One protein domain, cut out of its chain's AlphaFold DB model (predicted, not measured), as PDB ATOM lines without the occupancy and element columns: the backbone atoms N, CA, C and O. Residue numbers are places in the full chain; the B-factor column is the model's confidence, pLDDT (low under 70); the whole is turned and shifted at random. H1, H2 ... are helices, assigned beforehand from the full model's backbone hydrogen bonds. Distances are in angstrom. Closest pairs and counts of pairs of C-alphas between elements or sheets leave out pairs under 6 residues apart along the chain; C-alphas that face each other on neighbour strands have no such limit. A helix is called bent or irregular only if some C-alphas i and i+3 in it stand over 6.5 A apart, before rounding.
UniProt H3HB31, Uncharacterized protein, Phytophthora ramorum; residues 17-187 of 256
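What this domain is: This is residues 17 to 187 of the 256 residues of an uncharacterized protein of Phytophthora ramorum (UniProt H3HB31). Two long helices, H5 and H7, run side by side in opposite directions as a long hairpin that makes the longest axis, with H6 near its turn and residues 107 to 112 sticking out there. H1, H2 and H3 cluster near the first part of H5, where H2 packs on residues 69 to 80, while the kinked H8 packs on residues 90 to 98. The printed part has 171 residues with eight named helices, H1 to H8 in order, and no named strand: all helix. H1, H2, H3, H5, H7 and H8 form an up and down bundle, each running against the one before. The whole is loose, with a radius of gyration of the C-alphas of 21.1 A, and elongated, spanning 68 by 35 by 24 A.

How they stand to each other: H1, residues 17 to 26, and H2, residues 30 to 45, form a helical hairpin; they touch at Ser 26 and Ser 33, their closest C-alphas at 4.6 A, with a tilt of 34 degrees, only just shallow. H3, residues 50 to 61, is close to H2 but not clearly touching, the closest C-alphas, Leu 43 and Lys 53, being 7.0 A apart. H4, residues 63 to 66, touches H3 only at the corner, and only just, with 3 pairs of C-alphas within 8 A; the closest are those of Tyr 60 and Tyr 66, at 5.1 A. H5, residues 69 to 100, is the hub. It touches H2 at a shallow tilt of 24 degrees, the same way, with the C-alphas of Met 39 and Val 73 closest at 5.6 A. H6, residues 103 to 107, touches no helix. H7, residues 111 to 146, touches H5 at a shallow tilt of 17 degrees, opposite ways, with the C-alphas of Ala 82 and Cys 135 closest at 5.0 A. H8, residues 157 to 180, touches H5 with residues 165 to 176 alone, at a shallow tilt of 31 degrees, the same way; the C-alphas of Leu 98 and Val 172 are closest at 5.5 A. Every O i to N i+4 pair is within hydrogen-bond range in H1, H3 and H7; the counts are 11 of 12 in H2, 27 of 28 in H5, 16 of 20 in H8 and 0 of 1 in H6, where 2 of 2 O i to N i+3 pairs are, and H4 is too short for such a pair.

Where its parts are: H1 begins at C-alpha 17 (-82.182, 9.083, -83.565). From first to last C-alpha, H2 is 23.4 A long, H5 45.5 A and H7 51.7 A. H8, 32.4 A, is irregular, with C-alphas 162 and 165 7.9 A apart and a kink of 61 degrees near residue 164; it ends at C-alpha 180 (-112.305, -28.511, -75.965).

The domain as a whole: The C-alphas of Leu 28 and Phe 107 are the two farthest apart, at 68.3 A. The printed part has no cut, and no link is long; in the short link from H7 to H8, residues 151 to 152 pair antiparallel with residues 155 to 156. The mean pLDDT of the printed part is 90.1, with residues 17 to 31 and 183 to 187 under 70.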
ATOM      1  N   LEU A  17     -83.358   9.069 -82.688       62.16
ATOM      2  CA  LEU A  17     -82.182   9.083 -83.565       62.16
ATOM      3  C   LEU A  17     -82.517   8.601 -84.982       62.16
ATOM      4  O   LEU A  17     -82.107   9.233 -85.954       62.16
ATOM      5  N   ILE A  18     -83.292   7.518 -85.088       60.88
ATOM      6  CA  ILE A  18     -83.769   6.966 -86.362       60.88
ATOM      7  C   ILE A  18     -84.614   8.019 -87.088       60.88
ATOM      8  O   ILE A  18     -84.340   8.341 -88.244       60.88
ATOM      9  N   GLN A  19     -85.582   8.627 -86.397       58.34
ATOM     10  CA  GLN A  19     -86.433   9.680 -86.963       58.34
ATOM     11  C   GLN A  19     -85.631  10.908 -87.401       58.34
ATOM     12  O   GLN A  19     -85.902  11.468 -88.463       58.34
ATOM     13  N   LYS A  20     -84.622  11.316 -86.622       63.72
ATOM     14  CA  LYS A  20     -83.755  12.444 -86.967       63.72
ATOM     15  C   LYS A  20     -82.913  12.153 -88.214       63.72
ATOM     16  O   LYS A  20     -82.877  12.983 -89.116       63.72
ATOM     17  N   HIS A  21     -82.312  10.968 -88.314       61.88
ATOM     18  CA  HIS A  21     -81.535  10.583 -89.496       61.88
ATOM     19  C   HIS A  21     -82.400  10.483 -90.761       61.88
ATOM     20  O   HIS A  21     -81.985  10.946 -91.824       61.88
ATOM     21  N   PHE A  22     -83.629   9.970 -90.660       59.28
ATOM     22  CA  PHE A  22     -84.571   9.988 -91.785       59.28
ATOM     23  C   PHE A  22     -84.983  11.420 -92.180       59.28
ATOM     24  O   PHE A  22     -85.016  11.763 -93.365       59.28
ATOM     25  N   ALA A  23     -85.245  12.291 -91.201       54.38
ATOM     26  CA  ALA A  23     -85.658  13.677 -91.434       54.38
ATOM     27  C   ALA A  23     -84.547  14.563 -92.032       54.38
ATOM     28  O   ALA A  23     -84.828  15.437 -92.852       54.38
ATOM     29  N   ASP A  24     -83.288  14.340 -91.654       54.47
ATOM     30  CA  ASP A  24     -82.151  15.111 -92.170       54.47
ATOM     31  C   ASP A  24     -81.796  14.704 -93.614       54.47
ATOM     32  O   ASP A  24     -81.414  15.548 -94.426       54.47
ATOM     33  N   THR A  25     -82.023  13.441 -93.984       53.50
ATOM     34  CA  THR A  25     -81.722  12.924 -95.331       53.50
ATOM     35  C   THR A  25     -82.795  13.310 -96.363       53.50
ATOM     36  O   THR A  25     -82.499  13.513 -97.541       53.50
ATOM     37  N   SER A  26     -84.048  13.483 -95.935       50.25
ATOM     38  CA  SER A  26     -85.170  13.890 -96.800       50.25
ATOM     39  C   SER A  26     -85.129  15.370 -97.216       50.25
ATOM     40  O   SER A  26     -85.753  15.749 -98.208       50.25
ATOM     41  N   ARG A  27     -84.339  16.207 -96.529       50.28
ATOM     42  CA  ARG A  27     -84.150  17.636 -96.856       50.28
ATOM     43  C   ARG A  27     -83.271  17.896 -98.087       50.28
ATOM     44  O   ARG A  27     -83.225  19.032 -98.550       50.28
ATOM     45  N   LEU A  28     -82.608  16.872 -98.633       48.75
ATOM     46  CA  LEU A  28     -81.658  17.000 -99.747       48.75
ATOM     47  C   LEU A  28     -82.203  16.548-101.120       48.75
ATOM     48  O   LEU A  28     -81.515  16.716-102.122       48.75
ATOM     49  N   GLY A  29     -83.441  16.043-101.219       47.97
ATOM     50  CA  GLY A  29     -84.052  15.735-102.520       47.97
ATOM     51  C   GLY A  29     -85.361  14.947-102.432       47.97
ATOM     52  O   GLY A  29     -85.444  13.933-101.741       47.97
ATOM     53  N   GLY A  30     -86.389  15.381-103.170       52.81
ATOM     54  CA  GLY A  30     -87.736  14.790-103.123       52.81
ATOM     55  C   GLY A  30     -87.797  13.288-103.450       52.81
ATOM     56  O   GLY A  30     -88.610  12.576-102.868       52.81
ATOM     57  N   THR A  31     -86.898  12.778-104.298       58.28
ATOM     58  CA  THR A  31     -86.799  11.346-104.647       58.28
ATOM     59  C   THR A  31     -86.240  10.485-103.510       58.28
ATOM     60  O   THR A  31     -86.672   9.347-103.339       58.28
ATOM     61  N   SER A  32     -85.339  11.033-102.687       72.62
ATOM     62  CA  SER A  32     -84.781  10.348-101.511       72.62
ATOM     63  C   SER A  32     -85.852  10.135-100.433       72.62
ATOM     64  O   SER A  32     -85.938   9.065 -99.834       72.62
ATOM     65  N   SER A  33     -86.750  11.113-100.265       81.19
ATOM     66  CA  SER A  33     -87.842  11.034 -99.284       81.19
ATOM     67  C   SER A  33     -88.894   9.953 -99.600       81.19
ATOM     68  O   SER A  33     -89.436   9.338 -98.682       81.19
ATOM     69  N   ASP A  34     -89.167   9.677-100.882       91.81
ATOM     70  CA  ASP A  34     -90.102   8.618-101.289       91.81
ATOM     71  C   ASP A  34     -89.533   7.220-101.023       91.81
ATOM     72  O   ASP A  34     -90.196   6.386-100.404       91.81
ATOM     73  N   LEU A  35     -88.284   6.990-101.436       92.75
ATOM     74  CA  LEU A  35     -87.578   5.725-101.223       92.75
ATOM     75  C   LEU A  35     -87.475   5.377 -99.736       92.75
ATOM     76  O   LEU A  35     -87.694   4.233 -99.345       92.75
ATOM     77  N   GLN A  36     -87.209   6.381 -98.901       91.88
ATOM     78  CA  GLN A  36     -87.192   6.242 -97.448       91.88
ATOM     79  C   GLN A  36     -88.533   5.796 -96.876       91.88
ATOM     80  O   GLN A  36     -88.577   4.833 -96.117       91.88
ATOM     81  N   ARG A  37     -89.628   6.456 -97.268       95.31
ATOM     82  CA  ARG A  37     -90.979   6.084 -96.829       95.31
ATOM     83  C   ARG A  37     -91.341   4.659 -97.252       95.31
ATOM     84  O   ARG A  37     -91.939   3.924 -96.472       95.31
ATOM     85  N   ARG A  38     -90.998   4.272 -98.481       97.38
ATOM     86  CA  ARG A  38     -91.256   2.924 -99.008       97.38
ATOM     87  C   ARG A  38     -90.481   1.860 -98.242       97.38
ATOM     88  O   ARG A  38     -91.074   0.866 -97.832       97.38
ATOM     89  N   MET A  39     -89.195   2.107 -97.983       96.69
ATOM     90  CA  MET A  39     -88.399   1.234 -97.123       96.69
ATOM     91  C   MET A  39     -89.034   1.122 -95.737       96.69
ATOM     92  O   MET A  39     -89.285   0.014 -95.281       96.69
ATOM     93  N   ASP A  40     -89.362   2.244 -95.092       95.56
ATOM     94  CA  ASP A  40     -89.956   2.242 -93.751       95.56
ATOM     95  C   ASP A  40     -91.264   1.432 -93.690       95.56
ATOM     96  O   ASP A  40     -91.443   0.628 -92.776       95.56
ATOM     97  N   SER A  41     -92.130   1.537 -94.709       97.75
ATOM     98  CA  SER A  41     -93.333   0.693 -94.831       97.75
ATOM     99  C   SER A  41     -92.985  -0.795 -94.814       97.75
ATOM    100  O   SER A  41     -93.536  -1.545 -94.011       97.75
ATOM    101  N   VAL A  42     -92.021  -1.218 -95.639       98.19
ATOM    102  CA  VAL A  42     -91.577  -2.617 -95.702       98.19
ATOM    103  C   VAL A  42     -91.020  -3.092 -94.359       98.19
ATOM    104  O   VAL A  42     -91.396  -4.163 -93.880       98.19
ATOM    105  N   LEU A  43     -90.153  -2.304 -93.715       96.75
ATOM    106  CA  LEU A  43     -89.553  -2.693 -92.433       96.75
ATOM    107  C   LEU A  43     -90.601  -2.769 -91.308       96.75
ATOM    108  O   LEU A  43     -90.443  -3.553 -90.368       96.75
ATOM    109  N   ASN A  44     -91.659  -1.957 -91.378       96.69
ATOM    110  CA  ASN A  44     -92.789  -2.000 -90.450       96.69
ATOM    111  C   ASN A  44     -93.684  -3.223 -90.688       96.69
ATOM    112  O   ASN A  44     -94.038  -3.901 -89.727       96.69
ATOM    113  N   GLU A  45     -94.004  -3.546 -91.941       97.94
ATOM    114  CA  GLU A  45     -94.822  -4.715 -92.302       97.94
ATOM    115  C   GLU A  45     -94.143  -6.041 -91.938       97.94
ATOM    116  O   GLU A  45     -94.791  -6.954 -91.423       97.94
ATOM    117  N   LEU A  46     -92.823  -6.119 -92.113       97.75
ATOM    118  CA  LEU A  46     -92.004  -7.249 -91.670       97.75
ATOM    119  C   LEU A  46     -91.739  -7.249 -90.151       97.75
ATOM    120  O   LEU A  46     -91.109  -8.171 -89.634       97.75
ATOM    121  N   GLN A  47     -92.231  -6.241 -89.422       97.75
ATOM    122  CA  GLN A  47     -92.135  -6.122 -87.964       97.75
ATOM    123  C   GLN A  47     -90.692  -6.158 -87.440       97.75
ATOM    124  O   GLN A  47     -90.424  -6.710 -86.374       97.75
ATOM    125  N   LEU A  48     -89.740  -5.571 -88.175       95.81
ATOM    126  CA  LEU A  48     -88.335  -5.606 -87.767       95.81
ATOM    127  C   LEU A  48     -88.134  -4.904 -86.411       95.81
ATOM    128  O   LEU A  48     -88.662  -3.801 -86.209       95.81
ATOM    129  N   PRO A  49     -87.306  -5.470 -85.513       93.50
ATOM    130  CA  PRO A  49     -86.921  -4.814 -84.275       93.50
ATOM    131  C   PRO A  49     -86.232  -3.464 -84.540       93.50
ATOM    132  O   PRO A  49     -85.501  -3.334 -85.531       93.50
ATOM    133  N   PRO A  50     -86.374  -2.471 -83.640       91.69
ATOM    134  CA  PRO A  50     -85.781  -1.141 -83.816       91.69
ATOM    135  C   PRO A  50     -84.275  -1.165 -84.099       91.69
ATOM    136  O   PRO A  50     -83.790  -0.421 -84.948       91.69
ATOM    137  N   LYS A  51     -83.543  -2.073 -83.443       92.81
ATOM    138  CA  LYS A  51     -82.105  -2.267 -83.661       92.81
ATOM    139  C   LYS A  51     -81.786  -2.639 -85.112       92.81
ATOM    140  O   LYS A  51     -80.941  -2.005 -85.729       92.81
ATOM    141  N   THR A  52     -82.496  -3.615 -85.675       93.31
ATOM    142  CA  THR A  52     -82.290  -4.060 -87.061       93.31
ATOM    143  C   THR A  52     -82.629  -2.954 -88.059       93.31
ATOM    144  O   THR A  52     -81.922  -2.777 -89.048       93.31
ATOM    145  N   LYS A  53     -83.678  -2.163 -87.785       94.06
ATOM    146  CA  LYS A  53     -84.002  -0.981 -88.597       94.06
ATOM    147  C   LYS A  53     -82.866   0.042 -88.575       94.06
ATOM    148  O   LYS A  53     -82.491   0.541 -89.631       94.06
ATOM    149  N   LEU A  54     -82.293   0.325 -87.402       91.25
ATOM    150  CA  LEU A  54     -81.164   1.248 -87.271       91.25
ATOM    151  C   LEU A  54     -79.937   0.772 -88.063       91.25
ATOM    152  O   LEU A  54     -79.339   1.576 -88.772       91.25
ATOM    153  N   ASP A  55     -79.599  -0.517 -87.993       93.94
ATOM    154  CA  ASP A  55     -78.463  -1.087 -88.730       93.94
ATOM    155  C   ASP A  55     -78.621  -0.892 -90.252       93.94
ATOM    156  O   ASP A  55     -77.679  -0.485 -90.937       93.94
ATOM    157  N   LEU A  56     -79.833  -1.097 -90.784       94.25
ATOM    158  CA  LEU A  56     -80.144  -0.859 -92.199       94.25
ATOM    159  C   LEU A  56     -80.063   0.625 -92.574       94.25
ATOM    160  O   LEU A  56     -79.520   0.966 -93.625       94.25
ATOM    161  N   VAL A  57     -80.559   1.520 -91.716       91.19
ATOM    162  CA  VAL A  57     -80.464   2.972 -91.941       91.19
ATOM    163  C   VAL A  57     -79.008   3.413 -91.996       91.19
ATOM    164  O   VAL A  57     -78.618   4.117 -92.926       91.19
ATOM    165  N   LEU A  58     -78.185   2.979 -91.039       90.75
ATOM    166  CA  LEU A  58     -76.758   3.305 -91.012       90.75
ATOM    167  C   LEU A  58     -76.041   2.779 -92.257       90.75
ATOM    168  O   LEU A  58     -75.240   3.498 -92.848       90.75
ATOM    169  N   LYS A  59     -76.377   1.565 -92.704       94.19
ATOM    170  CA  LYS A  59     -75.830   0.991 -93.934       94.19
ATOM    171  C   LYS A  59     -76.156   1.848 -95.153       94.19
ATOM    172  O   LYS A  59     -75.243   2.272 -95.850       94.19
ATOM    173  N   TYR A  60     -77.431   2.129 -95.405       92.94
ATOM    174  CA  TYR A  60     -77.863   2.802 -96.637       92.94
ATOM    175  C   TYR A  60     -77.696   4.323 -96.636       92.94
ATOM    176  O   TYR A  60     -77.853   4.960 -97.674       92.94
ATOM    177  N   THR A  61     -77.334   4.911 -95.496       87.38
ATOM    178  CA  THR A  61     -76.866   6.304 -95.418       87.38
ATOM    179  C   THR A  61     -75.345   6.425 -95.531       87.38
ATOM    180  O   THR A  61     -74.835   7.531 -95.705       87.38
ATOM    181  N   HIS A  62     -74.610   5.309 -95.476       88.81
ATOM    182  CA  HIS A  62     -73.167   5.291 -95.685       88.81
ATOM    183  C   HIS A  62     -72.813   5.499 -97.163       88.81
ATOM    184  O   HIS A  62     -73.465   4.942 -98.047       88.81
ATOM    185  N   ALA A  63     -71.728   6.235 -97.428       87.12
ATOM    186  CA  ALA A  63     -71.288   6.582 -98.782       87.12
ATOM    187  C   ALA A  63     -71.137   5.353 -99.701       87.12
ATOM    188  O   ALA A  63     -71.622   5.368-100.826       87.12
ATOM    189  N   ASP A  64     -70.562   4.261 -99.190       89.81
ATOM    190  CA  ASP A  64     -70.312   3.034 -99.968       89.81
ATOM    191  C   ASP A  64     -71.582   2.304-100.450       89.81
ATOM    192  O   ASP A  64     -71.520   1.488-101.371       89.81
ATOM    193  N   HIS A  65     -72.735   2.563 -99.825       88.56
ATOM    194  CA  HIS A  65     -73.990   1.859-100.116       88.56
ATOM    195  C   HIS A  65     -75.128   2.800-100.523       88.56
ATOM    196  O   HIS A  65     -76.194   2.320-100.912       88.56
ATOM    197  N   TYR A  66     -74.918   4.118-100.462       87.06
ATOM    198  CA  TYR A  66     -75.938   5.119-100.770       87.06
ATOM    199  C   TYR A  66     -76.512   4.936-102.183       87.06
ATOM    200  O   TYR A  66     -77.728   4.903-102.367       87.06
ATOM    201  N   ASP A  67     -75.648   4.687-103.168       91.44
ATOM    202  CA  ASP A  67     -76.059   4.472-104.562       91.44
ATOM    203  C   ASP A  67     -76.842   3.162-104.766       91.44
ATOM    204  O   ASP A  67     -77.594   3.019-105.732       91.44
ATOM    205  N   GLN A  68     -76.718   2.202-103.843       93.69
ATOM    206  CA  GLN A  68     -77.456   0.936-103.879       93.69
ATOM    207  C   GLN A  68     -78.858   1.061-103.272       93.69
ATOM    208  O   GLN A  68     -79.691   0.175-103.479       93.69
ATOM    209  N   PHE A  69     -79.147   2.141-102.537       94.19
ATOM    210  CA  PHE A  69     -80.399   2.301-101.800       94.19
ATOM    211  C   PHE A  69     -81.657   2.177-102.681       94.19
ATOM    212  O   PHE A  69     -82.555   1.421-102.305       94.19
ATOM    213  N   PRO A  70     -81.747   2.793-103.881       95.56
ATOM    214  CA  PRO A  70     -82.923   2.628-104.738       95.56
ATOM    215  C   PRO A  70     -83.175   1.172-105.160       95.56
ATOM    216  O   PRO A  70     -84.324   0.733-105.206       95.56
ATOM    217  N   MET A  71     -82.111   0.413-105.448       97.19
ATOM    218  CA  MET A  71     -82.207  -1.012-105.782       97.19
ATOM    219  C   MET A  71     -82.608  -1.837-104.557       97.19
ATOM    220  O   MET A  71     -83.464  -2.715-104.663       97.19
ATOM    221  N   ALA A  72     -82.031  -1.534-103.393       97.69
ATOM    222  CA  ALA A  72     -82.368  -2.200-102.144       97.69
ATOM    223  C   ALA A  72     -83.859  -2.062-101.825       97.69
ATOM    224  O   ALA A  72     -84.504  -3.068-101.553       97.69
ATOM    225  N   VAL A  73     -84.433  -0.857-101.942       97.94
ATOM    226  CA  VAL A  73     -85.875  -0.622-101.726       97.94
ATOM    227  C   VAL A  73     -86.727  -1.562-102.583       97.94
ATOM    228  O   VAL A  73     -87.619  -2.222-102.057       97.94
ATOM    229  N   GLN A  74     -86.422  -1.692-103.876       98.44
ATOM    230  CA  GLN A  74     -87.177  -2.573-104.778       98.44
ATOM    231  C   GLN A  74     -87.065  -4.054-104.387       98.44
ATOM    232  O   GLN A  74     -88.042  -4.801-104.463       98.44
ATOM    233  N   LEU A  75     -85.874  -4.497-103.977       98.69
ATOM    234  CA  LEU A  75     -85.647  -5.879-103.555       98.69
ATOM    235  C   LEU A  75     -86.356  -6.184-102.232       98.69
ATOM    236  O   LEU A  75     -87.007  -7.222-102.120       98.69
ATOM    237  N   TRP A  76     -86.307  -5.263-101.270       98.69
ATOM    238  CA  TRP A  76     -87.037  -5.361-100.007       98.69
ATOM    239  C   TRP A  76     -88.557  -5.404-100.224       98.69
ATOM    240  O   TRP A  76     -89.223  -6.267 -99.656       98.69
ATOM    241  N   GLU A  77     -89.113  -4.561-101.100       98.75
ATOM    242  CA  GLU A  77     -90.537  -4.607-101.473       98.75
ATOM    243  C   GLU A  77     -90.928  -5.941-102.118       98.75
ATOM    244  O   GLU A  77     -91.959  -6.527-101.776       98.75
ATOM    245  N   ARG A  78     -90.094  -6.455-103.030       98.75
ATOM    246  CA  ARG A  78     -90.318  -7.760-103.663       98.75
ATOM    247  C   ARG A  78     -90.311  -8.886-102.632       98.75
ATOM    248  O   ARG A  78     -91.175  -9.763-102.696       98.75
ATOM    249  N   VAL A  79     -89.366  -8.867-101.691       98.75
ATOM    250  CA  VAL A  79     -89.336  -9.842-100.595       98.75
ATOM    251  C   VAL A  79     -90.585  -9.713 -99.735       98.75
ATOM    252  O   VAL A  79     -91.240 -10.722 -99.496       98.75
ATOM    253  N   ASN A  80     -90.961  -8.503 -99.325       98.69
ATOM    254  CA  ASN A  80     -92.150  -8.273 -98.510       98.69
ATOM    255  C   ASN A  80     -93.423  -8.816 -99.180       98.69
ATOM    256  O   ASN A  80     -94.183  -9.560 -98.566       98.69
ATOM    257  N   GLY A  81     -93.608  -8.548-100.476       98.69
ATOM    258  CA  GLY A  81     -94.723  -9.100-101.245       98.69
ATOM    259  C   GLY A  81     -94.716 -10.633-101.305       98.69
ATOM    260  O   GLY A  81     -95.768 -11.267-101.168       98.69
ATOM    261  N   ALA A  82     -93.541 -11.248-101.465       98.75
ATOM    262  CA  ALA A  82     -93.400 -12.703-101.456       98.75
ATOM    263  C   ALA A  82     -93.719 -13.295-100.070       98.75
ATOM    264  O   ALA A  82     -94.527 -14.225 -99.980       98.75
ATOM    265  N   VAL A  83     -93.156 -12.716 -99.003       98.75
ATOM    266  CA  VAL A  83     -93.406 -13.079 -97.599       98.75
ATOM    267  C   VAL A  83     -94.901 -13.002 -97.302       98.75
ATOM    268  O   VAL A  83     -95.501 -14.012 -96.942       98.75
ATOM    269  N   ALA A  84     -95.537 -11.858 -97.562       98.50
ATOM    270  CA  ALA A  84     -96.964 -11.652 -97.327       98.50
ATOM    271  C   ALA A  84     -97.849 -12.620 -98.132       98.50
ATOM    272  O   ALA A  84     -98.907 -13.047 -97.667       98.50
ATOM    273  N   SER A  85     -97.447 -12.983 -99.354       98.62
ATOM    274  CA  SER A  85     -98.144 -14.004-100.146       98.62
ATOM    275  C   SER A  85     -98.077 -15.377 -99.488       98.62
ATOM    276  O   SER A  85     -99.098 -16.047 -99.329       98.62
ATOM    277  N   ARG A  86     -96.887 -15.779 -99.044       98.62
ATOM    278  CA  ARG A  86     -96.685 -17.073 -98.402       98.62
ATOM    279  C   ARG A  86     -97.386 -17.166 -97.045       98.62
ATOM    280  O   ARG A  86     -98.033 -18.176 -96.783       98.62
ATOM    281  N   GLU A  87     -97.324 -16.121 -96.221       98.50
ATOM    282  CA  GLU A  87     -98.009 -16.088 -94.921       98.50
ATOM    283  C   GLU A  87     -99.539 -16.175 -95.071       98.50
ATOM    284  O   GLU A  87    -100.206 -16.815 -94.259       98.50
ATOM    285  N   ARG A  88    -100.118 -15.641 -96.159       98.62
ATOM    286  CA  ARG A  88    -101.542 -15.856 -96.475       98.62
ATOM    287  C   ARG A  88    -101.867 -17.325 -96.747       98.62
ATOM    288  O   ARG A  88    -102.871 -17.813 -96.242       98.62
ATOM    289  N   VAL A  89    -101.020 -18.036 -97.497       98.56
ATOM    290  CA  VAL A  89    -101.212 -19.477 -97.742       98.56
ATOM    291  C   VAL A  89    -101.061 -20.280 -96.448       98.56
ATOM    292  O   VAL A  89    -101.853 -21.184 -96.197       98.56
ATOM    293  N   MET A  90    -100.092 -19.926 -95.596       98.50
ATOM    294  CA  MET A  90     -99.931 -20.533 -94.268       98.50
ATOM    295  C   MET A  90    -101.177 -20.339 -93.399       98.50
ATOM    296  O   MET A  90    -101.624 -21.283 -92.752       98.50
ATOM    297  N   LYS A  91    -101.795 -19.155 -93.443       98.44
ATOM    298  CA  LYS A  91    -103.067 -18.904 -92.761       98.44
ATOM    299  C   LYS A  91    -104.198 -19.788 -93.301       98.44
ATOM    300  O   LYS A  91    -104.902 -20.403 -92.507       98.44
ATOM    301  N   SER A  92    -104.344 -19.910 -94.624       98.38
ATOM    302  CA  SER A  92    -105.330 -20.827 -95.226       98.38
ATOM    303  C   SER A  92    -105.097 -22.282 -94.806       98.38
ATOM    304  O   SER A  92    -106.052 -22.998 -94.513       98.38
ATOM    305  N   LEU A  93    -103.834 -22.720 -94.742       98.31
ATOM    306  CA  LEU A  93    -103.472 -24.048 -94.244       98.31
ATOM    307  C   LEU A  93    -103.851 -24.230 -92.777       98.31
ATOM    308  O   LEU A  93    -104.345 -25.292 -92.425       98.31
ATOM    309  N   TRP A  94    -103.653 -23.218 -91.933       98.25
ATOM    310  CA  TRP A  94    -104.029 -23.281 -90.522       98.25
ATOM    311  C   TRP A  94    -105.546 -23.446 -90.368       98.25
ATOM    312  O   TRP A  94    -105.999 -24.338 -89.651       98.25
ATOM    313  N   GLU A  95    -106.333 -22.646 -91.097       97.38
ATOM    314  CA  GLU A  95    -107.804 -22.706 -91.084       97.38
ATOM    315  C   GLU A  95    -108.317 -24.072 -91.562       97.38
ATOM    316  O   GLU A  95    -109.206 -24.662 -90.944       97.38
ATOM    317  N   PHE A  96    -107.723 -24.600 -92.636       97.56
ATOM    318  CA  PHE A  96    -108.030 -25.928 -93.160       97.56
ATOM    319  C   PHE A  96    -107.656 -27.030 -92.162       97.56
ATOM    320  O   PHE A  96    -108.483 -27.885 -91.817       97.56
ATOM    321  N   GLU A  97    -106.416 -27.005 -91.671       97.25
ATOM    322  CA  GLU A  97    -105.899 -28.041 -90.791       97.25
ATOM    323  C   GLU A  97    -106.655 -28.072 -89.475       97.25
ATOM    324  O   GLU A  97    -106.912 -29.173 -89.008       97.25
ATOM    325  N   LEU A  98    -107.138 -26.941 -88.945       94.81
ATOM    326  CA  LEU A  98    -107.946 -26.881 -87.720       94.81
ATOM    327  C   LEU A  98    -109.075 -27.922 -87.686       94.81
ATOM    328  O   LEU A  98    -109.308 -28.536 -86.641       94.81
ATOM    329  N   LEU A  99    -109.693 -28.211 -88.831       91.88
ATOM    330  CA  LEU A  99    -110.717 -29.247 -88.973       91.88
ATOM    331  C   LEU A  99    -110.161 -30.546 -89.578       91.88
ATOM    332  O   LEU A  99    -110.484 -31.638 -89.101       91.88
ATOM    333  N   ALA A 100    -109.325 -30.444 -90.614       93.06
ATOM    334  CA  ALA A 100    -108.915 -31.583 -91.432       93.06
ATOM    335  C   ALA A 100    -107.965 -32.559 -90.721       93.06
ATOM    336  O   ALA A 100    -107.972 -33.746 -91.047       93.06
ATOM    337  N   SER A 101    -107.181 -32.118 -89.733       92.19
ATOM    338  CA  SER A 101    -106.350 -33.018 -88.915       92.19
ATOM    339  C   SER A 101    -107.008 -33.459 -87.604       92.19
ATOM    340  O   SER A 101    -106.418 -34.261 -86.883       92.19
ATOM    341  N   ASP A 102    -108.243 -33.037 -87.305       90.94
ATOM    342  CA  ASP A 102    -108.901 -33.368 -86.036       90.94
ATOM    343  C   ASP A 102    -109.193 -34.878 -85.983       90.94
ATOM    344  O   ASP A 102    -109.908 -35.391 -86.856       90.94
ATOM    345  N   PRO A 103    -108.682 -35.636 -84.996       88.06
ATOM    346  CA  PRO A 103    -108.940 -37.072 -84.906       88.06
ATOM    347  C   PRO A 103    -110.434 -37.393 -84.759       88.06
ATOM    348  O   PRO A 103    -110.895 -38.419 -85.268       88.06
ATOM    349  N   ARG A 104    -111.224 -36.500 -84.150       86.12
ATOM    350  CA  ARG A 104    -112.667 -36.681 -83.924       86.12
ATOM    351  C   ARG A 104    -113.481 -36.609 -85.209       86.12
ATOM    352  O   ARG A 104    -114.633 -37.044 -85.220       86.12
ATOM    353  N   ARG A 105    -112.902 -36.108 -86.307       87.38
ATOM    354  CA  ARG A 105    -113.583 -36.037 -87.607       87.38
ATOM    355  C   ARG A 105    -114.008 -37.412 -88.123       87.38
ATOM    356  O   ARG A 105    -115.020 -37.501 -88.803       87.38
ATOM    357  N   HIS A 106    -113.312 -38.484 -87.735       84.56
ATOM    358  CA  HIS A 106    -113.661 -39.859 -88.113       84.56
ATOM    359  C   HIS A 106    -115.062 -40.282 -87.654       84.56
ATOM    360  O   HIS A 106    -115.664 -41.149 -88.274       84.56
ATOM    361  N   PHE A 107    -115.589 -39.655 -86.600       84.38
ATOM    362  CA  PHE A 107    -116.944 -39.902 -86.109       84.38
ATOM    363  C   PHE A 107    -117.998 -38.999 -86.769       84.38
ATOM    364  O   PHE A 107    -119.186 -39.165 -86.512       84.38
ATOM    365  N   ARG A 108    -117.579 -38.017 -87.580       77.94
ATOM    366  CA  ARG A 108    -118.439 -36.962 -88.147       77.94
ATOM    367  C   ARG A 108    -118.469 -36.948 -89.676       77.94
ATOM    368  O   ARG A 108    -119.462 -36.501 -90.241       77.94
ATOM    369  N   SER A 109    -117.406 -37.392 -90.347       77.62
ATOM    370  CA  SER A 109    -117.266 -37.297 -91.802       77.62
ATOM    371  C   SER A 109    -117.316 -38.655 -92.502       77.62
ATOM    372  O   SER A 109    -116.867 -39.680 -91.991       77.62
ATOM    373  N   ILE A 110    -117.871 -38.651 -93.714       81.50
ATOM    374  CA  ILE A 110    -117.906 -39.807 -94.616       81.50
ATOM    375  C   ILE A 110    -116.671 -39.831 -95.528       81.50
ATOM    376  O   ILE A 110    -116.000 -38.817 -95.731       81.50
ATOM    377  N   SER A 111    -116.371 -40.987 -96.126       77.81
ATOM    378  CA  SER A 111    -115.175 -41.196 -96.962       77.81
ATOM    379  C   SER A 111    -115.042 -40.215 -98.137       77.81
ATOM    380  O   SER A 111    -113.929 -39.813 -98.473       77.81
ATOM    381  N   THR A 112    -116.152 -39.775 -98.734       83.69
ATOM    382  CA  THR A 112    -116.147 -38.803 -99.842       83.69
ATOM    383  C   THR A 112    -115.691 -37.411 -99.406       83.69
ATOM    384  O   THR A 112    -115.034 -36.720-100.183       83.69
ATOM    385  N   HIS A 113    -115.978 -37.016 -98.161       86.31
ATOM    386  CA  HIS A 113    -115.484 -35.767 -97.582       86.31
ATOM    387  C   HIS A 113    -113.964 -35.824 -97.406       86.31
ATOM    388  O   HIS A 113    -113.257 -34.918 -97.829       86.31
ATOM    389  N   ARG A 114    -113.445 -36.952 -96.908       88.00
ATOM    390  CA  ARG A 114    -112.002 -37.176 -96.719       88.00
ATOM    391  C   ARG A 114    -111.218 -37.157 -98.031       88.00
ATOM    392  O   ARG A 114    -110.108 -36.645 -98.078       88.00
ATOM    393  N   LEU A 115    -111.798 -37.676 -99.115       91.19
ATOM    394  CA  LEU A 115    -111.171 -37.593-100.437       91.19
ATOM    395  C   LEU A 115    -111.118 -36.148-100.960       91.19
ATOM    396  O   LEU A 115    -110.182 -35.785-101.668       91.19
ATOM    397  N   ARG A 116    -112.121 -35.323-100.633       92.00
ATOM    398  CA  ARG A 116    -112.120 -33.894-100.970       92.00
ATOM    399  C   ARG A 116    -111.082 -33.134-100.146       92.00
ATOM    400  O   ARG A 116    -110.332 -32.373-100.743       92.00
ATOM    401  N   GLU A 117    -111.005 -33.400 -98.839       94.62
ATOM    402  CA  GLU A 117    -109.965 -32.857 -97.951       94.62
ATOM    403  C   GLU A 117    -108.567 -33.133 -98.517       94.62
ATOM    404  O   GLU A 117    -107.743 -32.231 -98.564       94.62
ATOM    405  N   GLU A 118    -108.294 -34.353 -98.995       95.12
ATOM    406  CA  GLU A 118    -106.984 -34.683 -99.573       95.12
ATOM    407  C   GLU A 118    -106.656 -33.837-100.807       95.12
ATOM    408  O   GLU A 118    -105.582 -33.252-100.894       95.12
ATOM    409  N   LYS A 119    -107.612 -33.698-101.733       96.44
ATOM    410  CA  LYS A 119    -107.428 -32.864-102.930       96.44
ATOM    411  C   LYS A 119    -107.217 -31.391-102.584       96.44
ATOM    412  O   LYS A 119    -106.449 -30.704-103.251       96.44
ATOM    413  N   GLU A 120    -107.927 -30.899-101.575       97.19
ATOM    414  CA  GLU A 120    -107.789 -29.528-101.091       97.19
ATOM    415  C   GLU A 120    -106.432 -29.311-100.414       97.19
ATOM    416  O   GLU A 120    -105.754 -28.325-100.710       97.19
ATOM    417  N   ARG A 121    -105.978 -30.274 -99.603       97.62
ATOM    418  CA  ARG A 121    -104.638 -30.275 -99.012       97.62
ATOM    419  C   ARG A 121    -103.562 -30.227-100.093       97.62
ATOM    420  O   ARG A 121    -102.704 -29.350-100.042       97.62
ATOM    421  N   ASP A 122    -103.637 -31.090-101.103       98.31
ATOM    422  CA  ASP A 122    -102.691 -31.098-102.229       98.31
ATOM    423  C   ASP A 122    -102.641 -29.744-102.954       98.31
ATOM    424  O   ASP A 122    -101.564 -29.251-103.315       98.31
ATOM    425  N   ALA A 123    -103.800 -29.105-103.146       98.31
ATOM    426  CA  ALA A 123    -103.885 -27.782-103.756       98.31
ATOM    427  C   ALA A 123    -103.226 -26.701-102.880       98.31
ATOM    428  O   ALA A 123    -102.453 -25.890-103.398       98.31
ATOM    429  N   LEU A 124    -103.472 -26.710-101.566       98.19
ATOM    430  CA  LEU A 124    -102.848 -25.783-100.617       98.19
ATOM    431  C   LEU A 124    -101.330 -25.984-100.535       98.19
ATOM    432  O   LEU A 124    -100.581 -25.008-100.577       98.19
ATOM    433  N   PHE A 125    -100.847 -27.227-100.508       98.38
ATOM    434  CA  PHE A 125     -99.410 -27.514-100.548       98.38
ATOM    435  C   PHE A 125     -98.767 -27.082-101.861       98.38
ATOM    436  O   PHE A 125     -97.653 -26.562-101.861       98.38
ATOM    437  N   SER A 126     -99.462 -27.245-102.985       98.56
ATOM    438  CA  SER A 126     -98.983 -26.750-104.278       98.56
ATOM    439  C   SER A 126     -98.828 -25.224-104.266       98.56
ATOM    440  O   SER A 126     -97.798 -24.707-104.706       98.56
ATOM    441  N   GLN A 127     -99.799 -24.502-103.694       98.62
ATOM    442  CA  GLN A 127     -99.718 -23.050-103.502       98.62
ATOM    443  C   GLN A 127     -98.585 -22.661-102.546       98.62
ATOM    444  O   GLN A 127     -97.817 -21.748-102.852       98.62
ATOM    445  N   LEU A 128     -98.430 -23.372-101.425       98.50
ATOM    446  CA  LEU A 128     -97.378 -23.103-100.443       98.50
ATOM    447  C   LEU A 128     -95.993 -23.317-101.052       98.50
ATOM    448  O   LEU A 128     -95.105 -22.490-100.854       98.50
ATOM    449  N   ASN A 129     -95.805 -24.396-101.810       98.44
ATOM    450  CA  ASN A 129     -94.549 -24.697-102.492       98.44
ATOM    451  C   ASN A 129     -94.208 -23.622-103.526       98.44
ATOM    452  O   ASN A 129     -93.061 -23.180-103.600       98.44
ATOM    453  N   HIS A 130     -95.202 -23.161-104.289       98.56
ATOM    454  CA  HIS A 130     -95.017 -22.062-105.228       98.56
ATOM    455  C   HIS A 130     -94.612 -20.767-104.507       98.56
ATOM    456  O   HIS A 130     -93.565 -20.202-104.816       98.56
ATOM    457  N   ALA A 131     -95.370 -20.352-103.487       98.56
ATOM    458  CA  ALA A 131     -95.077 -19.150-102.708       98.56
ATOM    459  C   ALA A 131     -93.725 -19.235-101.973       98.56
ATOM    460  O   ALA A 131     -92.993 -18.250-101.903       98.56
ATOM    461  N   SER A 132     -93.355 -20.418-101.474       98.50
ATOM    462  CA  SER A 132     -92.060 -20.675-100.829       98.50
ATOM    463  C   SER A 132     -90.898 -20.566-101.805       98.50
ATOM    464  O   SER A 132     -89.860 -20.005-101.456       98.50
ATOM    465  N   LYS A 133     -91.071 -21.040-103.041       98.56
ATOM    466  CA  LYS A 133     -90.064 -20.858-104.085       98.56
ATOM    467  C   LYS A 133     -89.893 -19.382-104.436       98.56
ATOM    468  O   LYS A 133     -88.774 -18.890-104.401       98.56
ATOM    469  N   THR A 134     -90.991 -18.661-104.665       98.50
ATOM    470  CA  THR A 134     -90.951 -17.214-104.929       98.50
ATOM    471  C   THR A 134     -90.298 -16.434-103.784       98.50
ATOM    472  O   THR A 134     -89.508 -15.531-104.051       98.50
ATOM    473  N   CYS A 135     -90.579 -16.793-102.524       98.38
ATOM    474  CA  CYS A 135     -89.894 -16.223-101.359       98.38
ATOM    475  C   CYS A 135     -88.394 -16.497-101.397       98.38
ATOM    476  O   CYS A 135     -87.616 -15.566-101.245       98.38
ATOM    477  N   SER A 136     -87.996 -17.754-101.604       98.50
ATOM    478  CA  SER A 136     -86.582 -18.148-101.617       98.50
ATOM    479  C   SER A 136     -85.816 -17.400-102.707       98.50
ATOM    480  O   SER A 136     -84.789 -16.801-102.420       98.50
ATOM    481  N   ASP A 137     -86.376 -17.330-103.919       98.50
ATOM    482  CA  ASP A 137     -85.769 -16.608-105.039       98.50
ATOM    483  C   ASP A 137     -85.615 -15.102-104.725       98.50
ATOM    484  O   ASP A 137     -84.591 -14.498-105.039       98.50
ATOM    485  N   ALA A 138     -86.614 -14.475-104.088       98.56
ATOM    486  CA  ALA A 138     -86.547 -13.061-103.705       98.56
ATOM    487  C   ALA A 138     -85.535 -12.797-102.574       98.56
ATOM    488  O   ALA A 138     -84.805 -11.806-102.626       98.56
ATOM    489  N   LEU A 139     -85.482 -13.678-101.570       98.50
ATOM    490  CA  LEU A 139     -84.510 -13.611-100.476       98.50
ATOM    491  C   LEU A 139     -83.079 -13.764-100.995       98.50
ATOM    492  O   LEU A 139     -82.207 -12.987-100.614       98.50
ATOM    493  N   ASP A 140     -82.852 -14.733-101.882       98.50
ATOM    494  CA  ASP A 140     -81.546 -14.984-102.487       98.50
ATOM    495  C   ASP A 140     -81.091 -13.791-103.337       98.50
ATOM    496  O   ASP A 140     -79.919 -13.410-103.292       98.50
ATOM    497  N   ASP A 141     -82.005 -13.164-104.086       98.38
ATOM    498  CA  ASP A 141     -81.706 -11.954-104.856       98.38
ATOM    499  C   ASP A 141     -81.290 -10.790-103.939       98.38
ATOM    500  O   ASP A 141     -80.285 -10.130-104.215       98.38
ATOM    501  N   LEU A 142     -82.009 -10.558-102.835       98.31
ATOM    502  CA  LEU A 142     -81.671  -9.503-101.874       98.31
ATOM    503  C   LEU A 142     -80.339  -9.784-101.164       98.31
ATOM    504  O   LEU A 142     -79.484  -8.900-101.082       98.31
ATOM    505  N   LEU A 143     -80.117 -11.019-100.714       98.19
ATOM    506  CA  LEU A 143     -78.860 -11.416-100.087       98.19
ATOM    507  C   LEU A 143     -77.686 -11.261-101.060       98.19
ATOM    508  O   LEU A 143     -76.631 -10.761-100.684       98.19
ATOM    509  N   ARG A 144     -77.852 -11.650-102.326       98.12
ATOM    510  CA  ARG A 144     -76.786 -11.551-103.330       98.12
ATOM    511  C   ARG A 144     -76.473 -10.106-103.714       98.12
ATOM    512  O   ARG A 144     -75.304  -9.777-103.883       98.12
ATOM    513  N   CYS A 145     -77.494  -9.274-103.913       97.00
ATOM    514  CA  CYS A 145     -77.312  -7.912-104.417       97.00
ATOM    515  C   CYS A 145     -76.994  -6.902-103.313       97.00
ATOM    516  O   CYS A 145     -76.306  -5.921-103.572       97.00
ATOM    517  N   CYS A 146     -77.502  -7.128-102.102       96.25
ATOM    518  CA  CYS A 146     -77.383  -6.192-100.991       96.25
ATOM    519  C   CYS A 146     -76.662  -6.782 -99.779       96.25
ATOM    520  O   CYS A 146     -76.185  -6.018 -98.949       96.25
ATOM    521  N   GLY A 147     -76.554  -8.105 -99.642       96.56
ATOM    522  CA  GLY A 147     -75.996  -8.732 -98.437       96.56
ATOM    523  C   GLY A 147     -76.939  -8.694 -97.232       96.56
ATOM    524  O   GLY A 147     -76.487  -8.903 -96.109       96.56
ATOM    525  N   ASP A 148     -78.221  -8.395 -97.446       97.19
ATOM    526  CA  ASP A 148     -79.205  -8.269 -96.370       97.19
ATOM    527  C   ASP A 148     -79.866  -9.609 -96.047       97.19
ATOM    528  O   ASP A 148     -80.209 -10.392 -96.935       97.19
ATOM    529  N   ILE A 149     -80.089  -9.841 -94.755       96.56
ATOM    530  CA  ILE A 149     -80.847 -10.982 -94.241       96.56
ATOM    531  C   ILE A 149     -82.212 -10.476 -93.791       96.56
ATOM    532  O   ILE A 149     -82.309  -9.520 -93.023       96.56
ATOM    533  N   VAL A 150     -83.269 -11.144 -94.245       97.56
ATOM    534  CA  VAL A 150     -84.642 -10.756 -93.916       97.56
ATOM    535  C   VAL A 150     -85.148 -11.531 -92.714       97.56
ATOM    536  O   VAL A 150     -85.132 -12.766 -92.692       97.56
ATOM    537  N   CYS A 151     -85.656 -10.783 -91.741       97.06
ATOM    538  CA  CYS A 151     -86.380 -11.302 -90.593       97.06
ATOM    539  C   CYS A 151     -87.869 -10.957 -90.706       97.06
ATOM    540  O   CYS A 151     -88.228  -9.934 -91.286       97.06
ATOM    541  N   LEU A 152     -88.717 -11.811 -90.134       97.00
ATOM    542  CA  LEU A 152     -90.104 -11.486 -89.810       97.00
ATOM    543  C   LEU A 152     -90.195 -11.438 -88.284       97.00
ATOM    544  O   LEU A 152     -90.013 -12.467 -87.630       97.00
ATOM    545  N   GLY A 153     -90.392 -10.247 -87.721       96.00
ATOM    546  CA  GLY A 153     -90.097 -10.027 -86.308       96.00
ATOM    547  C   GLY A 153     -88.597 -10.184 -86.036       96.00
ATOM    548  O   GLY A 153     -87.749  -9.672 -86.766       96.00
ATOM    549  N   ASP A 154     -88.259 -10.945 -85.002       94.38
ATOM    550  CA  ASP A 154     -86.888 -11.259 -84.587       94.38
ATOM    551  C   ASP A 154     -86.311 -12.528 -85.242       94.38
ATOM    552  O   ASP A 154     -85.143 -12.867 -85.030       94.38
ATOM    553  N   ARG A 155     -87.098 -13.229 -86.066       95.50
ATOM    554  CA  ARG A 155     -86.720 -14.525 -86.633       95.50
ATOM    555  C   ARG A 155     -86.289 -14.412 -88.099       95.50
ATOM    556  O   ARG A 155     -87.080 -13.937 -88.918       95.50
ATOM    557  N   PRO A 156     -85.108 -14.938 -88.484       96.69
ATOM    558  CA  PRO A 156     -84.720 -15.059 -89.888       96.69
ATOM    559  C   PRO A 156     -85.753 -15.859 -90.683       96.69
ATOM    560  O   PRO A 156     -86.092 -16.995 -90.330       96.69
ATOM    561  N   TYR A 157     -86.256 -15.280 -91.771       98.12
ATOM    562  CA  TYR A 157     -87.414 -15.839 -92.465       98.12
ATOM    563  C   TYR A 157     -87.094 -17.171 -93.164       98.12
ATOM    564  O   TYR A 157     -87.922 -18.079 -93.181       98.12
ATOM    565  N   CYS A 158     -85.863 -17.359 -93.647       96.31
ATOM    566  CA  CYS A 158     -85.419 -18.638 -94.212       96.31
ATOM    567  C   CYS A 158     -85.469 -19.795 -93.193       96.31
ATOM    568  O   CYS A 158     -85.837 -20.915 -93.546       96.31
ATOM    569  N   GLU A 159     -85.157 -19.532 -91.920       96.25
ATOM    570  CA  GLU A 159     -85.256 -20.520 -90.840       96.25
ATOM    571  C   GLU A 159     -86.704 -20.740 -90.397       96.25
ATOM    572  O   GLU A 159     -87.071 -21.855 -90.013       96.25
ATOM    573  N   LYS A 160     -87.542 -19.698 -90.482       97.00
ATOM    574  CA  LYS A 160     -88.994 -19.806 -90.296       97.00
ATOM    575  C   LYS A 160     -89.613 -20.788 -91.280       97.00
ATOM    576  O   LYS A 160     -90.213 -21.785 -90.875       97.00
ATOM    577  N   MET A 161     -89.340 -20.598 -92.566       97.75
ATOM    578  CA  MET A 161     -89.912 -21.420 -93.631       97.75
ATOM    579  C   MET A 161     -89.656 -22.929 -93.470       97.75
ATOM    580  O   MET A 161     -90.504 -23.724 -93.869       97.75
ATOM    581  N   LYS A 162     -88.522 -23.336 -92.878       96.62
ATOM    582  CA  LYS A 162     -88.161 -24.754 -92.673       96.62
ATOM    583  C   LYS A 162     -89.038 -25.470 -91.644       96.62
ATOM    584  O   LYS A 162     -89.206 -26.682 -91.738       96.62
ATOM    585  N   LYS A 163     -89.543 -24.745 -90.643       96.75
ATOM    586  CA  LYS A 163     -90.280 -25.317 -89.502       96.75
ATOM    587  C   LYS A 163     -91.766 -24.976 -89.508       96.75
ATOM    588  O   LYS A 163     -92.539 -25.650 -88.836       96.75
ATOM    589  N   ASP A 164     -92.154 -23.990 -90.308       96.94
ATOM    590  CA  ASP A 164     -93.489 -23.400 -90.361       96.94
ATOM    591  C   ASP A 164     -94.647 -24.399 -90.350       96.94
ATOM    592  O   ASP A 164     -95.592 -24.223 -89.595       96.94
ATOM    593  N   TYR A 165     -94.598 -25.453 -91.168       97.75
ATOM    594  CA  TYR A 165     -95.713 -26.400 -91.216       97.75
ATOM    595  C   TYR A 165     -95.824 -27.241 -89.935       97.75
ATOM    596  O   TYR A 165     -96.923 -27.507 -89.460       97.75
ATOM    597  N   VAL A 166     -94.694 -27.639 -89.347       97.19
ATOM    598  CA  VAL A 166     -94.686 -28.406 -88.091       97.19
ATOM    599  C   VAL A 166     -95.140 -27.526 -86.926       97.19
ATOM    600  O   VAL A 166     -95.942 -27.967 -86.106       97.19
ATOM    601  N   GLU A 167     -94.669 -26.278 -86.879       97.50
ATOM    602  CA  GLU A 167     -95.107 -25.283 -85.894       97.50
ATOM    603  C   GLU A 167     -96.614 -24.994 -86.038       97.50
ATOM    604  O   GLU A 167     -97.335 -25.040 -85.045       97.50
ATOM    605  N   LEU A 168     -97.123 -24.848 -87.267       97.88
ATOM    606  CA  LEU A 168     -98.554 -24.695 -87.551       97.88
ATOM    607  C   LEU A 168     -99.384 -25.860 -87.008       97.88
ATOM    608  O   LEU A 168    -100.421 -25.632 -86.389       97.88
ATOM    609  N   LEU A 169     -98.955 -27.109 -87.216       96.81
ATOM    610  CA  LEU A 169     -99.686 -28.275 -86.705       96.81
ATOM    611  C   LEU A 169     -99.731 -28.294 -85.175       96.81
ATOM    612  O   LEU A 169    -100.753 -28.660 -84.591       96.81
ATOM    613  N   TYR A 170     -98.641 -27.882 -84.526       96.25
ATOM    614  CA  TYR A 170     -98.612 -27.726 -83.078       96.25
ATOM    615  C   TYR A 170     -99.600 -26.649 -82.615       96.25
ATOM    616  O   TYR A 170    -100.407 -26.909 -81.724       96.25
ATOM    617  N   GLU A 171     -99.587 -25.470 -83.237       96.00
ATOM    618  CA  GLU A 171    -100.498 -24.365 -82.913       96.00
ATOM    619  C   GLU A 171    -101.970 -24.740 -83.120       96.00
ATOM    620  O   GLU A 171    -102.806 -24.455 -82.261       96.00
ATOM    621  N   VAL A 172    -102.280 -25.430 -84.220       96.62
ATOM    622  CA  VAL A 172    -103.613 -25.983 -84.490       96.62
ATOM    623  C   VAL A 172    -104.068 -26.888 -83.346       96.62
ATOM    624  O   VAL A 172    -105.197 -26.764 -82.868       96.62
ATOM    625  N   GLU A 173    -103.204 -27.790 -82.875       93.69
ATOM    626  CA  GLU A 173    -103.562 -28.696 -81.786       93.69
ATOM    627  C   GLU A 173    -103.734 -27.954 -80.455       93.69
ATOM    628  O   GLU A 173    -104.688 -28.220 -79.722       93.69
ATOM    629  N   GLN A 174    -102.882 -26.967 -80.162       93.50
ATOM    630  CA  GLN A 174    -103.054 -26.120 -78.979       93.50
ATOM    631  C   GLN A 174    -104.399 -25.383 -78.998       93.50
ATOM    632  O   GLN A 174    -105.100 -25.360 -77.981       93.50
ATOM    633  N   GLU A 175    -104.796 -24.829 -80.144       94.00
ATOM    634  CA  GLU A 175    -106.072 -24.124 -80.269       94.00
ATOM    635  C   GLU A 175    -107.265 -25.079 -80.123       94.00
ATOM    636  O   GLU A 175    -108.233 -24.774 -79.424       94.00
ATOM    637  N   ARG A 176    -107.189 -26.295 -80.675       92.25
ATOM    638  CA  ARG A 176    -108.225 -27.316 -80.451       92.25
ATOM    639  C   ARG A 176    -108.380 -27.676 -78.985       92.25
ATOM    640  O   ARG A 176    -109.507 -27.721 -78.494       92.25
ATOM    641  N   LEU A 177    -107.276 -27.954 -78.293       89.44
ATOM    642  CA  LEU A 177    -107.305 -28.289 -76.871       89.44
ATOM    643  C   LEU A 177    -107.917 -27.138 -76.070       89.44
ATOM    644  O   LEU A 177    -108.772 -27.369 -75.215       89.44
ATOM    645  N   ARG A 178    -107.572 -25.892 -76.410       89.81
ATOM    646  CA  ARG A 178    -108.183 -24.706 -75.809       89.81
ATOM    647  C   ARG A 178    -109.705 -24.684 -75.990       89.81
ATOM    648  O   ARG A 178    -110.408 -24.446 -75.010       89.81
ATOM    649  N   ILE A 179    -110.207 -24.965 -77.193       88.81
ATOM    650  CA  ILE A 179    -111.649 -25.018 -77.492       88.81
ATOM    651  C   ILE A 179    -112.341 -26.148 -76.714       88.81
ATOM    652  O   ILE A 179    -113.435 -25.959 -76.194       88.81
ATOM    653  N   ILE A 180    -111.719 -27.327 -76.621       86.12
ATOM    654  CA  ILE A 180    -112.305 -28.511 -75.965       86.12
ATOM    655  C   ILE A 180    -112.442 -28.314 -74.461       86.12
ATOM    656  O   ILE A 180    -113.462 -28.670 -73.874       86.12
ATOM    657  N   TYR A 181    -111.392 -27.788 -73.843       85.75
ATOM    658  CA  TYR A 181    -111.284 -27.707 -72.395       85.75
ATOM    659  C   TYR A 181    -111.644 -26.315 -71.859       85.75
ATOM    660  O   TYR A 181    -111.310 -26.001 -70.719       85.75
ATOM    661  N   ASN A 182    -112.301 -25.463 -72.659       80.25
ATOM    662  CA  ASN A 182    -112.629 -24.073 -72.309       80.25
ATOM    663  C   ASN A 182    -111.418 -23.291 -71.749       80.25
ATOM    664  O   ASN A 182    -111.544 -22.499 -70.817       80.25
ATOM    665  N   GLY A 183    -110.222 -23.538 -72.292       65.62
ATOM    666  CA  GLY A 183    -108.971 -22.927 -71.839       65.62
ATOM    667  C   GLY A 183    -108.277 -23.600 -70.646       65.62
ATOM    668  O   GLY A 183    -107.200 -23.149 -70.259       65.62
ATOM    669  N   VAL A 184    -108.820 -24.684 -70.083       64.81
ATOM    670  CA  VAL A 184    -108.123 -25.503 -69.078       64.81
ATOM    671  C   VAL A 184    -107.070 -26.359 -69.782       64.81
ATOM    672  O   VAL A 184    -107.398 -27.146 -70.665       64.81
ATOM    673  N   ARG A 185    -105.790 -26.228 -69.416       59.34
ATOM    674  CA  ARG A 185    -104.738 -27.090 -69.976       59.34
ATOM    675  C   ARG A 185    -104.848 -28.491 -69.361       59.34
ATOM    676  O   ARG A 185    -104.636 -28.613 -68.154       59.34
ATOM    677  N   PRO A 186    -105.167 -29.543 -70.136       56.84
ATOM    678  CA  PRO A 186    -105.147 -30.901 -69.613       56.84
ATOM    679  C   PRO A 186    -103.712 -31.263 -69.214       56.84
ATOM    680  O   PRO A 186    -102.762 -30.975 -69.944       56.84
ATOM    681  N   HIS A 187    -103.549 -31.881 -68.045       55.78
ATOM    682  CA  HIS A 187    -102.248 -32.365 -67.602       55.78
ATOM    683  C   HIS A 187    -101.837 -33.532 -68.505       55.78
ATOM    684  O   HIS A 187    -102.361 -34.637 -68.387       55.78
TER     685      HIS A 187